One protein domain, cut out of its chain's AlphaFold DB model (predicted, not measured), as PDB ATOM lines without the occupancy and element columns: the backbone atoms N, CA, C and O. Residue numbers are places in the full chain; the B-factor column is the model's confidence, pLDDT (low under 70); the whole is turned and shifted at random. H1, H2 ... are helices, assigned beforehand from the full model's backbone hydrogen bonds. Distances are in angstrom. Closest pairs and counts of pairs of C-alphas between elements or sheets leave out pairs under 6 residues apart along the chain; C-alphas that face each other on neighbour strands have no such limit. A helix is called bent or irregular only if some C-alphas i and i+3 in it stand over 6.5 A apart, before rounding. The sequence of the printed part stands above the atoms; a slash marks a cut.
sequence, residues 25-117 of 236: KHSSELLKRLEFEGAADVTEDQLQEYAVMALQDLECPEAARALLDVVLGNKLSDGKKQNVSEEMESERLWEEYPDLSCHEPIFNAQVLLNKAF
ATOM      1  N   LYS A  25      80.577 -15.367  -1.163       93.62
ATOM      2  CA  LYS A  25      79.327 -14.625  -0.978       93.62
ATOM      3  C   LYS A  25      79.531 -13.279  -0.272       93.62
ATOM      4  O   LYS A  25      78.942 -12.292  -0.709       93.62
ATOM      5  N   HIS A  26      80.333 -13.232   0.796       95.69
ATOM      6  CA  HIS A  26      80.643 -11.977   1.491       95.69
ATOM      7  C   HIS A  26      81.382 -11.013   0.556       95.69
ATOM      8  O   HIS A  26      81.006  -9.847   0.457       95.69
ATOM      9  N   SER A  27      82.372 -11.510  -0.188       96.00
ATOM     10  CA  SER A  27      83.147 -10.702  -1.135       96.00
ATOM     11  C   SER A  27      82.286 -10.169  -2.288       96.00
ATOM     12  O   SER A  27      82.370  -8.988  -2.617       96.00
ATOM     13  N   SER A  28      81.394 -10.984  -2.861       94.00
ATOM     14  CA  SER A  28      80.431 -10.522  -3.871       94.00
ATOM     15  C   SER A  28      79.452  -9.483  -3.320       94.00
ATOM     16  O   SER A  28      79.108  -8.532  -4.020       94.00
ATOM     17  N   GLU A  29      78.977  -9.651  -2.080       94.88
ATOM     18  CA  GLU A  29      78.110  -8.661  -1.436       94.88
ATOM     19  C   GLU A  29      78.838  -7.328  -1.242       94.88
ATOM     20  O   GLU A  29      78.269  -6.277  -1.541       94.88
ATOM     21  N   LEU A  30      80.093  -7.372  -0.793       97.19
ATOM     22  CA  LEU A  30      80.926  -6.190  -0.623       97.19
ATOM     23  C   LEU A  30      81.155  -5.469  -1.955       97.19
ATOM     24  O   LEU A  30      80.849  -4.288  -2.057       97.19
ATOM     25  N   LEU A  31      81.582  -6.181  -3.003       96.62
ATOM     26  CA  LEU A  31      81.769  -5.604  -4.341       96.62
ATOM     27  C   LEU A  31      80.498  -4.944  -4.881       96.62
ATOM     28  O   LEU A  31      80.554  -3.863  -5.462       96.62
ATOM     29  N   LYS A  32      79.335  -5.560  -4.649       94.19
ATOM     30  CA  LYS A  32      78.046  -4.973  -5.025       94.19
ATOM     31  C   LYS A  32      77.753  -3.680  -4.258       94.19
ATOM     32  O   LYS A  32      77.200  -2.755  -4.843       94.19
ATOM     33  N   ARG A  33      78.073  -3.623  -2.962       93.94
ATOM     34  CA  ARG A  33      77.900  -2.419  -2.125       93.94
ATOM     35  C   ARG A  33      78.832  -1.287  -2.544       93.94
ATOM     36  O   ARG A  33      78.430  -0.137  -2.460       93.94
ATOM     37  N   LEU A  34      80.029  -1.632  -3.005       95.81
ATOM     38  CA  LEU A  34      81.023  -0.702  -3.539       95.81
ATOM     39  C   LEU A  34      80.739  -0.294  -4.996       95.81
ATOM     40  O   LEU A  34      81.544   0.407  -5.594       95.81
ATOM     41  N   GLU A  35      79.623  -0.754  -5.576       94.31
ATOM     42  CA  GLU A  35      79.232  -0.486  -6.966       94.31
ATOM     43  C   GLU A  35      80.319  -0.863  -7.994       94.31
ATOM     44  O   GLU A  35      80.416  -0.268  -9.065       94.31
ATOM     45  N   PHE A  36      81.120  -1.893  -7.693       93.38
ATOM     46  CA  PHE A  36      82.214  -2.329  -8.557       93.38
ATOM     47  C   PHE A  36      81.689  -2.894  -9.887       93.38
ATOM     48  O   PHE A  36      80.980  -3.909  -9.928       93.38
ATOM     49  N   GLU A  37      82.060  -2.254 -10.995       89.62
ATOM     50  CA  GLU A  37      81.683  -2.692 -12.338       89.62
ATOM     51  C   GLU A  37      82.345  -4.034 -12.697       89.62
ATOM     52  O   GLU A  37      83.528  -4.252 -12.465       89.62
ATOM     53  N   GLY A  38      81.584  -4.955 -13.293       84.94
ATOM     54  CA  GLY A  38      82.119  -6.258 -13.713       84.94
ATOM     55  C   GLY A  38      82.275  -7.289 -12.590       84.94
ATOM     56  O   GLY A  38      82.799  -8.371 -12.838       84.94
ATOM     57  N   ALA A  39      81.761  -7.030 -11.380       84.81
ATOM     58  CA  ALA A  39      81.800  -7.988 -10.265       84.81
ATOM     59  C   ALA A  39      81.201  -9.374 -10.599       84.81
ATOM     60  O   ALA A  39      81.565 -10.367  -9.977       84.81
ATOM     61  N   ALA A  40      80.286  -9.450 -11.573       84.31
ATOM     62  CA  ALA A  40      79.670 -10.701 -12.023       84.31
ATOM     63  C   ALA A  40      80.614 -11.605 -12.839       84.31
ATOM     64  O   ALA A  40      80.355 -12.803 -12.937       84.31
ATOM     65  N   ASP A  41      81.681 -11.041 -13.410       88.75
ATOM     66  CA  ASP A  41      82.653 -11.758 -14.242       88.75
ATOM     67  C   ASP A  41      83.903 -12.188 -13.448       88.75
ATOM     68  O   ASP A  41      84.771 -12.878 -13.983       88.75
ATOM     69  N   VAL A  42      83.999 -11.794 -12.171       90.06
ATOM     70  CA  VAL A  42      85.112 -12.143 -11.276       90.06
ATOM     71  C   VAL A  42      84.947 -13.580 -10.778       90.06
ATOM     72  O   VAL A  42      83.875 -13.972 -10.307       90.06
ATOM     73  N   THR A  43      86.010 -14.379 -10.860       92.94
ATOM     74  CA  THR A  43      86.002 -15.762 -10.366       92.94
ATOM     75  C   THR A  43      86.044 -15.809  -8.840       92.94
ATOM     76  O   THR A  43      86.547 -14.896  -8.187       92.94
ATOM     77  N   GLU A  44      85.521 -16.884  -8.243       91.12
ATOM     78  CA  GLU A  44      85.383 -16.983  -6.781       91.12
ATOM     79  C   GLU A  44      86.704 -16.805  -6.017       91.12
ATOM     80  O   GLU A  44      86.719 -16.194  -4.950       91.12
ATOM     81  N   ASP A  45      87.809 -17.299  -6.576       91.19
ATOM     82  CA  ASP A  45      89.162 -17.196  -6.024       91.19
ATOM     83  C   ASP A  45      89.755 -15.781  -6.115       91.19
ATOM     84  O   ASP A  45      90.662 -15.452  -5.355       91.19
ATOM     85  N   GLN A  46      89.216 -14.926  -6.987       94.44
ATOM     86  CA  GLN A  46      89.655 -13.542  -7.179       94.44
ATOM     87  C   GLN A  46      88.772 -12.522  -6.448       94.44
ATOM     88  O   GLN A  46      89.207 -11.399  -6.200       94.44
ATOM     89  N   LEU A  47      87.548 -12.889  -6.053       94.94
ATOM     90  CA  LEU A  47      86.574 -11.955  -5.470       94.94
ATOM     91  C   LEU A  47      87.119 -11.157  -4.281       94.94
ATOM     92  O   LEU A  47      86.826  -9.971  -4.160       94.94
ATOM     93  N   GLN A  48      87.884 -11.791  -3.391       94.56
ATOM     94  CA  GLN A  48      88.436 -11.105  -2.221       94.56
ATOM     95  C   GLN A  48      89.517 -10.087  -2.604       94.56
ATOM     96  O   GLN A  48      89.550  -9.004  -2.029       94.56
ATOM     97  N   GLU A  49      90.376 -10.408  -3.574       95.62
ATOM     98  CA  GLU A  49      91.405  -9.486  -4.072       95.62
ATOM     99  C   GLU A  49      90.757  -8.251  -4.707       95.62
ATOM    100  O   GLU A  49      91.082  -7.123  -4.342       95.62
ATOM    101  N   TYR A  50      89.757  -8.463  -5.564       96.44
ATOM    102  CA  TYR A  50      88.989  -7.381  -6.175       96.44
ATOM    103  C   TYR A  50      88.237  -6.545  -5.135       96.44
ATOM    104  O   TYR A  50      88.174  -5.324  -5.258       96.44
ATOM    105  N   ALA A  51      87.689  -7.173  -4.091       97.06
ATOM    106  CA  ALA A  51      87.036  -6.448  -3.007       97.06
ATOM    107  C   ALA A  51      88.023  -5.546  -2.253       97.06
ATOM    108  O   ALA A  51      87.697  -4.398  -1.970       97.06
ATOM    109  N   VAL A  52      89.240  -6.032  -1.977       97.38
ATOM    110  CA  VAL A  52      90.305  -5.214  -1.376       97.38
ATOM    111  C   VAL A  52      90.695  -4.055  -2.293       97.38
ATOM    112  O   VAL A  52      90.830  -2.941  -1.802       97.38
ATOM    113  N   MET A  53      90.819  -4.278  -3.605       96.81
ATOM    114  CA  MET A  53      91.092  -3.200  -4.565       96.81
ATOM    115  C   MET A  53      89.999  -2.127  -4.543       96.81
ATOM    116  O   MET A  53      90.310  -0.948  -4.454       96.81
ATOM    117  N   ALA A  54      88.724  -2.524  -4.560       97.50
ATOM    118  CA  ALA A  54      87.606  -1.581  -4.532       97.50
ATOM    119  C   ALA A  54      87.540  -0.767  -3.224       97.50
ATOM    120  O   ALA A  54      87.096   0.377  -3.231       97.50
ATOM    121  N   LEU A  55      87.997  -1.325  -2.096       98.31
ATOM    122  CA  LEU A  55      88.088  -0.587  -0.830       98.31
ATOM    123  C   LEU A  55      89.148   0.524  -0.863       98.31
ATOM    124  O   LEU A  55      89.004   1.496  -0.129       98.31
ATOM    125  N   GLN A  56      90.197   0.390  -1.681       97.81
ATOM    126  CA  GLN A  56      91.290   1.371  -1.767       97.81
ATOM    127  C   GLN A  56      90.873   2.683  -2.450       97.81
ATOM    128  O   GLN A  56      91.586   3.676  -2.325       97.81
ATOM    129  N   ASP A  57      89.731   2.695  -3.141       97.31
ATOM    130  CA  ASP A  57      89.159   3.895  -3.759       97.31
ATOM    131  C   ASP A  57      88.362   4.764  -2.762       97.31
ATOM    132  O   ASP A  57      87.875   5.836  -3.128       97.31
ATOM    133  N   LEU A  58      88.216   4.311  -1.511       98.12
ATOM    134  CA  LEU A  58      87.494   4.997  -0.438       98.12
ATOM    135  C   LEU A  58      88.442   5.617   0.596       98.12
ATOM    136  O   LEU A  58      89.609   5.239   0.706       98.12
ATOM    137  N   GLU A  59      87.914   6.512   1.433       98.12
ATOM    138  CA  GLU A  59      88.591   6.873   2.681       98.12
ATOM    139  C   GLU A  59      88.507   5.714   3.694       98.12
ATOM    140  O   GLU A  59      87.557   4.925   3.695       98.12
ATOM    141  N   CYS A  60      89.487   5.608   4.596       98.38
ATOM    142  CA  CYS A  60      89.593   4.473   5.522       98.38
ATOM    143  C   CYS A  60      88.320   4.219   6.368       98.38
ATOM    144  O   CYS A  60      87.881   3.063   6.427       98.38
ATOM    145  N   PRO A  61      87.637   5.232   6.948       98.06
ATOM    146  CA  PRO A  61      86.397   5.005   7.690       98.06
ATOM    147  C   PRO A  61      85.254   4.539   6.785       98.06
ATOM    148  O   PRO A  61      84.411   3.750   7.200       98.06
ATOM    149  N   GLU A  62      85.215   4.986   5.529       98.38
ATOM    150  CA  GLU A  62      84.190   4.579   4.565       98.38
ATOM    151  C   GLU A  62      84.378   3.106   4.167       98.38
ATOM    152  O   GLU A  62      83.417   2.331   4.155       98.38
ATOM    153  N   ALA A  63      85.627   2.688   3.939       98.62
ATOM    154  CA  ALA A  63      85.988   1.294   3.706       98.62
ATOM    155  C   ALA A  63      85.660   0.405   4.918       98.62
ATOM    156  O   ALA A  63      85.020  -0.643   4.774       98.62
ATOM    157  N   ALA A  64      86.037   0.838   6.125       98.56
ATOM    158  CA  ALA A  64      85.711   0.148   7.370       98.56
ATOM    159  C   ALA A  64      84.193   0.011   7.535       98.56
ATOM    160  O   ALA A  64      83.685  -1.062   7.869       98.56
ATOM    161  N   ARG A  65      83.442   1.069   7.220       98.38
ATOM    162  CA  ARG A  65      81.985   1.062   7.280       98.38
ATOM    163  C   ARG A  65      81.368   0.039   6.325       98.38
ATOM    164  O   ARG A  65      80.500  -0.728   6.747       98.38
ATOM    165  N   ALA A  66      81.831  -0.008   5.076       98.31
ATOM    166  CA  ALA A  66      81.358  -0.971   4.082       98.31
ATOM    167  C   ALA A  66      81.594  -2.424   4.532       98.31
ATOM    168  O   ALA A  66      80.710  -3.272   4.387       98.31
ATOM    169  N   LEU A  67      82.750  -2.697   5.142       98.50
ATOM    170  CA  LEU A  67      83.087  -3.998   5.720       98.50
ATOM    171  C   LEU A  67      82.162  -4.365   6.888       98.50
ATOM    172  O   LEU A  67      81.582  -5.454   6.890       98.50
ATOM    173  N   LEU A  68      81.970  -3.451   7.846       98.31
ATOM    174  CA  LEU A  68      81.087  -3.646   9.004       98.31
ATOM    175  C   LEU A  68      79.638  -3.916   8.588       98.31
ATOM    176  O   LEU A  68      78.958  -4.726   9.216       98.31
ATOM    177  N   ASP A  69      79.153  -3.279   7.522       97.50
ATOM    178  CA  ASP A  69      77.800  -3.515   7.018       97.50
ATOM    179  C   ASP A  69      77.589  -4.942   6.487       97.50
ATOM    180  O   ASP A  69      76.463  -5.445   6.559       97.50
ATOM    181  N   VAL A  70      78.645  -5.602   6.004       97.12
ATOM    182  CA  VAL A  70      78.603  -7.013   5.587       97.12
ATOM    183  C   VAL A  70      78.668  -7.938   6.802       97.12
ATOM    184  O   VAL A  70      77.814  -8.809   6.955       97.12
ATOM    185  N   VAL A  71      79.647  -7.745   7.694       96.19
ATOM    186  CA  VAL A  71      79.927  -8.715   8.774       96.19
ATOM    187  C   VAL A  71      79.019  -8.572   9.999       96.19
ATOM    188  O   VAL A  71      78.753  -9.563  10.675       96.19
ATOM    189  N   LEU A  72      78.509  -7.372  10.300       95.25
ATOM    190  CA  LEU A  72      77.612  -7.138  11.444       95.25
ATOM    191  C   LEU A  72      76.135  -7.051  11.047       95.25
ATOM    192  O   LEU A  72      75.271  -7.106  11.927       95.25
ATOM    193  N   GLY A  73      75.812  -6.902   9.759       91.44
ATOM    194  CA  GLY A  73      74.429  -6.767   9.295       91.44
ATOM    195  C   GLY A  73      73.665  -5.712  10.103       91.44
ATOM    196  O   GLY A  73      74.112  -4.579  10.218       91.44
ATOM    197  N   ASN A  74      72.541  -6.071  10.727       93.38
ATOM    198  CA  ASN A  74      71.733  -5.140  11.538       93.38
ATOM    199  C   ASN A  74      72.054  -5.158  13.046       93.38
ATOM    200  O   ASN A  74      71.284  -4.616  13.839       93.38
ATOM    201  N   LYS A  75      73.153  -5.797  13.468       95.12
ATOM    202  CA  LYS A  75      73.511  -5.948  14.890       95.12
ATOM    203  C   LYS A  75      73.782  -4.612  15.580       95.12
ATOM    204  O   LYS A  75      73.401  -4.413  16.731       95.12
ATOM    205  N   LEU A  76      74.411  -3.688  14.860       96.50
ATOM    206  CA  LEU A  76      74.656  -2.321  15.302       96.50
ATOM    207  C   LEU A  76      73.806  -1.344  14.485       96.50
ATOM    208  O   LEU A  76      73.580  -1.552  13.293       96.50
ATOM    209  N   SER A  77      73.361  -0.261  15.127       96.94
ATOM    210  CA  SER A  77      72.719   0.852  14.425       96.94
ATOM    211  C   SER A  77      73.716   1.587  13.532       96.94
ATOM    212  O   SER A  77      74.926   1.517  13.753       96.94
ATOM    213  N   ASP A  78      73.212   2.366  12.574       96.44
ATOM    214  CA  ASP A  78      74.071   3.130  11.667       96.44
ATOM    215  C   ASP A  78      75.015   4.078  12.401       96.44
ATOM    216  O   ASP A  78      76.198   4.108  12.086       96.44
ATOM    217  N   GLY A  79      74.535   4.788  13.425       97.44
ATOM    218  CA  GLY A  79      75.400   5.656  14.229       97.44
ATOM    219  C   GLY A  79      76.497   4.884  14.971       97.44
ATOM    220  O   GLY A  79      77.630   5.340  15.036       97.44
ATOM    221  N   LYS A  80      76.200   3.679  15.481       97.69
ATOM    222  CA  LYS A  80      77.217   2.851  16.147       97.69
ATOM    223  C   LYS A  80      78.263   2.342  15.163       97.69
ATOM    224  O   LYS A  80      79.441   2.389  15.482       97.69
ATOM    225  N   LYS A  81      77.847   1.875  13.984       97.94
ATOM    226  CA  LYS A  81      78.793   1.439  12.950       97.94
ATOM    227  C   LYS A  81      79.670   2.582  12.458       97.94
ATOM    228  O   LYS A  81      80.834   2.329  12.211       97.94
ATOM    229  N   GLN A  82      79.127   3.800  12.353       97.94
ATOM    230  CA  GLN A  82      79.907   4.988  12.002       97.94
ATOM    231  C   GLN A  82      81.023   5.245  13.023       97.94
ATOM    232  O   GLN A  82      82.180   5.389  12.645       97.94
ATOM    233  N   ASN A  83      80.691   5.224  14.316       97.94
ATOM    234  CA  ASN A  83      81.696   5.404  15.364       97.94
ATOM    235  C   ASN A  83      82.753   4.287  15.329       97.94
ATOM    236  O   ASN A  83      83.943   4.568  15.365       97.94
ATOM    237  N   VAL A  84      82.323   3.025  15.195       98.38
ATOM    238  CA  VAL A  84      83.244   1.879  15.102       98.38
ATOM    239  C   VAL A  84      84.163   2.017  13.888       98.38
ATOM    240  O   VAL A  84      85.358   1.796  14.022       98.38
ATOM    241  N   SER A  85      83.649   2.415  12.719       98.31
ATOM    242  CA  SER A  85      84.482   2.589  11.524       98.31
ATOM    243  C   SER A  85      85.540   3.682  11.665       98.31
ATOM    244  O   SER A  85      86.620   3.532  11.109       98.31
ATOM    245  N   GLU A  86      85.247   4.756  12.403       98.31
ATOM    246  CA  GLU A  86      86.224   5.813  12.701       98.31
ATOM    247  C   GLU A  86      87.283   5.318  13.700       98.31
ATOM    248  O   GLU A  86      88.478   5.509  13.494       98.31
ATOM    249  N   GLU A  87      86.862   4.626  14.759       98.50
ATOM    250  CA  GLU A  87      87.759   4.107  15.800       98.50
ATOM    251  C   GLU A  87      88.680   2.972  15.292       98.50
ATOM    252  O   GLU A  87      89.805   2.833  15.771       98.50
ATOM    253  N   MET A  88      88.257   2.187  14.287       98.31
ATOM    254  CA  MET A  88      89.060   1.105  13.679       98.31
ATOM    255  C   MET A  88      90.367   1.582  13.022       98.31
ATOM    256  O   MET A  88      91.258   0.767  12.770       98.31
ATOM    257  N   GLU A  89      90.508   2.882  12.746       97.69
ATOM    258  CA  GLU A  89      91.752   3.449  12.216       97.69
ATOM    259  C   GLU A  89      92.919   3.370  13.202       97.69
ATOM    260  O   GLU A  89      94.073   3.329  12.772       97.69
ATOM    261  N   SER A  90      92.636   3.367  14.508       97.62
ATOM    262  CA  SER A  90      93.662   3.464  15.551       97.62
ATOM    263  C   SER A  90      93.502   2.472  16.698       97.62
ATOM    264  O   SER A  90      94.500   2.155  17.345       97.62
ATOM    265  N   GLU A  91      92.299   1.953  16.941       98.00
ATOM    266  CA  GLU A  91      91.990   1.125  18.109       98.00
ATOM    267  C   GLU A  91      91.822  -0.359  17.759       98.00
ATOM    268  O   GLU A  91      91.369  -0.739  16.673       98.00
ATOM    269  N   ARG A  92      92.135  -1.238  18.718       97.62
ATOM    270  CA  ARG A  92      91.984  -2.694  18.565       97.62
ATOM    271  C   ARG A  92      90.593  -3.139  18.993       97.62
ATOM    272  O   ARG A  92      90.415  -3.920  19.928       97.62
ATOM    273  N   LEU A  93      89.575  -2.652  18.290       98.06
ATOM    274  CA  LEU A  93      88.174  -2.856  18.674       98.06
ATOM    275  C   LEU A  93      87.741  -4.332  18.699       98.06
ATOM    276  O   LEU A  93      86.778  -4.668  19.385       98.06
ATOM    277  N   TRP A  94      88.459  -5.234  18.029       97.69
ATOM    278  CA  TRP A  94      88.225  -6.677  18.151       97.69
ATOM    279  C   TRP A  94      88.639  -7.274  19.506       97.69
ATOM    280  O   TRP A  94      88.407  -8.453  19.743       97.69
ATOM    281  N   GLU A  95      89.250  -6.487  20.391       95.94
ATOM    282  CA  GLU A  95      89.531  -6.864  21.781       95.94
ATOM    283  C   GLU A  95      88.946  -5.861  22.787       95.94
ATOM    284  O   GLU A  95      88.733  -6.193  23.955       95.94
ATOM    285  N   GLU A  96      88.716  -4.622  22.350       95.81
ATOM    286  CA  GLU A  96      88.389  -3.489  23.223       95.81
ATOM    287  C   GLU A  96      86.934  -3.032  23.126       95.81
ATOM    288  O   GLU A  96      86.465  -2.310  24.010       95.81
ATOM    289  N   TYR A  97      86.188  -3.465  22.102       97.75
ATOM    290  CA  TYR A  97      84.792  -3.059  21.970       97.75
ATOM    291  C   TYR A  97      83.957  -3.568  23.162       97.75
ATOM    292  O   TYR A  97      84.127  -4.716  23.575       97.75
ATOM    293  N   PRO A  98      83.025  -2.776  23.725       95.69
ATOM    294  CA  PRO A  98      82.308  -3.178  24.940       95.69
ATOM    295  C   PRO A  98      81.455  -4.447  24.808       95.69
ATOM    296  O   PRO A  98      81.239  -5.149  25.792       95.69
ATOM    297  N   ASP A  99      80.937  -4.729  23.612       96.50
ATOM    298  CA  ASP A  99      80.149  -5.930  23.334       96.50
ATOM    299  C   ASP A  99      81.039  -7.011  22.705       96.50
ATOM    300  O   ASP A  99      81.366  -6.940  21.517       96.50
ATOM    301  N   LEU A 100      81.392  -8.028  23.500       97.00
ATOM    302  CA  LEU A 100      82.234  -9.162  23.091       97.00
ATOM    303  C   LEU A 100      81.703  -9.862  21.838       97.00
ATOM    304  O   LEU A 100      82.466 -10.335  21.002       97.00
ATOM    305  N   SER A 101      80.384  -9.875  21.656       96.81
ATOM    306  CA  SER A 101      79.758 -10.534  20.518       96.81
ATOM    307  C   SER A 101      80.033  -9.824  19.181       96.81
ATOM    308  O   SER A 101      79.699 -10.349  18.115       96.81
ATOM    309  N   CYS A 102      80.606  -8.616  19.210       97.94
ATOM    310  CA  CYS A 102      81.057  -7.886  18.026       97.94
ATOM    311  C   CYS A 102      82.543  -8.107  17.712       97.94
ATOM    312  O   CYS A 102      82.978  -7.709  16.635       97.94
ATOM    313  N   HIS A 103      83.313  -8.735  18.606       98.06
ATOM    314  CA  HIS A 103      84.769  -8.842  18.483       98.06
ATOM    315  C   HIS A 103      85.204  -9.601  17.227       98.06
ATOM    316  O   HIS A 103      85.941  -9.045  16.419       98.06
ATOM    317  N   GLU A 104      84.697 -10.816  17.008       97.88
ATOM    318  CA  GLU A 104      85.040 -11.615  15.821       97.88
ATOM    319  C   GLU A 104      84.605 -10.937  14.502       97.88
ATOM    320  O   GLU A 104      85.435 -10.814  13.598       97.88
ATOM    321  N   PRO A 105      83.367 -10.411  14.350       97.62
ATOM    322  CA  PRO A 105      83.014  -9.630  13.163       97.62
ATOM    323  C   PRO A 105      83.934  -8.428  12.920       97.62
ATOM    324  O   PRO A 105      84.347  -8.201  11.784       97.62
ATOM    325  N   ILE A 106      84.278  -7.668  13.967       98.56
ATOM    326  CA  ILE A 106      85.187  -6.518  13.850       98.56
ATOM    327  C   ILE A 106      86.583  -6.984  13.428       98.56
ATOM    328  O   ILE A 106      87.161  -6.379  12.528       98.56
ATOM    329  N   PHE A 107      87.096  -8.081  13.996       98.62
ATOM    330  CA  PHE A 107      88.353  -8.691  13.560       98.62
ATOM    331  C   PHE A 107      88.309  -9.011  12.064       98.62
ATOM    332  O   PHE A 107      89.178  -8.586  11.307       98.62
ATOM    333  N   ASN A 108      87.252  -9.689  11.614       98.19
ATOM    334  CA  ASN A 108      87.085 -10.082  10.217       98.19
ATOM    335  C   ASN A 108      87.033  -8.873   9.270       98.19
ATOM    336  O   ASN A 108      87.588  -8.940   8.171       98.19
ATOM    337  N   ALA A 109      86.404  -7.766   9.676       98.44
ATOM    338  CA  ALA A 109      86.462  -6.507   8.935       98.44
ATOM    339  C   ALA A 109      87.888  -5.930   8.923       98.44
ATOM    340  O   ALA A 109      88.404  -5.601   7.855       98.44
ATOM    341  N   GLN A 110      88.557  -5.883  10.079       98.69
ATOM    342  CA  GLN A 110      89.915  -5.357  10.211       98.69
ATOM    343  C   GLN A 110      90.914  -6.079   9.296       98.69
ATOM    344  O   GLN A 110      91.799  -5.432   8.743       98.69
ATOM    345  N   VAL A 111      90.764  -7.391   9.072       98.31
ATOM    346  CA  VAL A 111      91.622  -8.165   8.148       98.31
ATOM    347  C   VAL A 111      91.616  -7.590   6.735       98.31
ATOM    348  O   VAL A 111      92.683  -7.413   6.147       98.31
ATOM    349  N   LEU A 112      90.446  -7.292   6.166       98.38
ATOM    350  CA  LEU A 112      90.390  -6.690   4.829       98.38
ATOM    351  C   LEU A 112      90.747  -5.205   4.859       98.38
ATOM    352  O   LEU A 112      91.402  -4.733   3.931       98.38
ATOM    353  N   LEU A 113      90.376  -4.491   5.927       98.69
ATOM    354  CA  LEU A 113      90.727  -3.084   6.089       98.69
ATOM    355  C   LEU A 113      92.246  -2.894   6.107       98.69
ATOM    356  O   LEU A 113      92.753  -2.065   5.369       98.69
ATOM    357  N   ASN A 114      92.984  -3.707   6.866       98.50
ATOM    358  CA  ASN A 114      94.444  -3.656   6.927       98.50
ATOM    359  C   ASN A 114      95.106  -4.050   5.593       98.50
ATOM    360  O   ASN A 114      96.127  -3.471   5.228       98.50
ATOM    361  N   LYS A 115      94.499  -4.965   4.818       98.25
ATOM    362  CA  LYS A 115      94.950  -5.280   3.446       98.25
ATOM    363  C   LYS A 115      94.791  -4.080   2.497       98.25
ATOM    364  O   LYS A 115      95.653  -3.874   1.646       98.25
ATOM    365  N   ALA A 116      93.724  -3.292   2.638       98.31
ATOM    366  CA  ALA A 116      93.507  -2.077   1.847       98.31
ATOM    367  C   ALA A 116      94.330  -0.875   2.361       98.31
ATOM    368  O   ALA A 116      94.891  -0.130   1.560       98.31
ATOM    369  N   PHE A 117      94.473  -0.742   3.682       98.38
ATOM    370  CA  PHE A 117      95.108   0.377   4.383       98.38
ATOM    371  C   PHE A 117      96.116  -0.134   5.428       98.38
ATOM    372  O   PHE A 117      95.787  -0.221   6.609       98.38
TER     373      PHE A 117
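Overview. This is residues 25 to 117 of the 236 residues of an uncharacterized protein of Verrucomicrobiae bacterium DG1235 (UniProt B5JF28). Two helices, H3 and H6, cross in the middle of an elongated body; H1 and H2 lie side by side at one end, and towards the other end H4 packs on H3 and short H5 on H6. The 93 printed residues include six named helices, in order H1 to H6, and no named strand; the class is all helix, with mostly crossed packing. The whole is compact, radius of gyration of the C-alphas 12.8 A, and spans 40 by 22 by 22 A.

Along the chain. H1, residues 25 to 33, begins at C-alpha 25 (79.327, -14.625, -0.978). H2 is residues 47 to 55. H3, residues 60 to 71, is 16.7 A long, and H4, residues 78 to 87, 14.3 A. H5 is residues 93 to 96. H6, residues 100 to 116, is 25.1 A long and ends at C-alpha 116 (93.507, -2.077, 1.847). H6 is irregular, C-alphas 101 and 104 being 7.2 A apart, with a kink of 31 degrees near residue 108.

Arrangement. H3 and H6 are the hub, touching 3 other helices each, and where two helices touch, their closest C-alphas are from 4.1 A apart, in H5 and H6, to 6.7 A apart, in H1 and H3. H1 touches H2 at Ser 27 and Gln 48, 5.4 A, a shallow tilt of 31 degrees, the same way. Residues 66 to 70 of H3 touch H1, at Val 70 and Leu 30, 6.7 A. H3 touches H6 at Leu 67 and Ala 109, 5.3 A, a steep tilt of 50 degrees, opposite ways. H3 touches H4 at Pro 61 and Ser 85, 4.9 A. Residues 112 to 116 of H6 touch H2, at Ala 116 and Val 52, 5.5 A, about perpendicular at 81 degrees. Residues 102 to 107 of H6 touch H5, at His 103 and Trp 94, 4.1 A. H4 and H6 are apart. Every O i to N i+4 pair is within hydrogen-bond range in H1, H2 and H4, against 7 of 8 in H3 and 10 of 13 in H6; H5 is too short for such a pair.

Size, cuts and confidence. The C-alphas farthest apart, Asp 41 and Pro 98, are 40.1 A apart. The link from H1 to H2, residues 34 to 46, is long. The printed part has no cut, and no printed residue is under 70 in pLDDT.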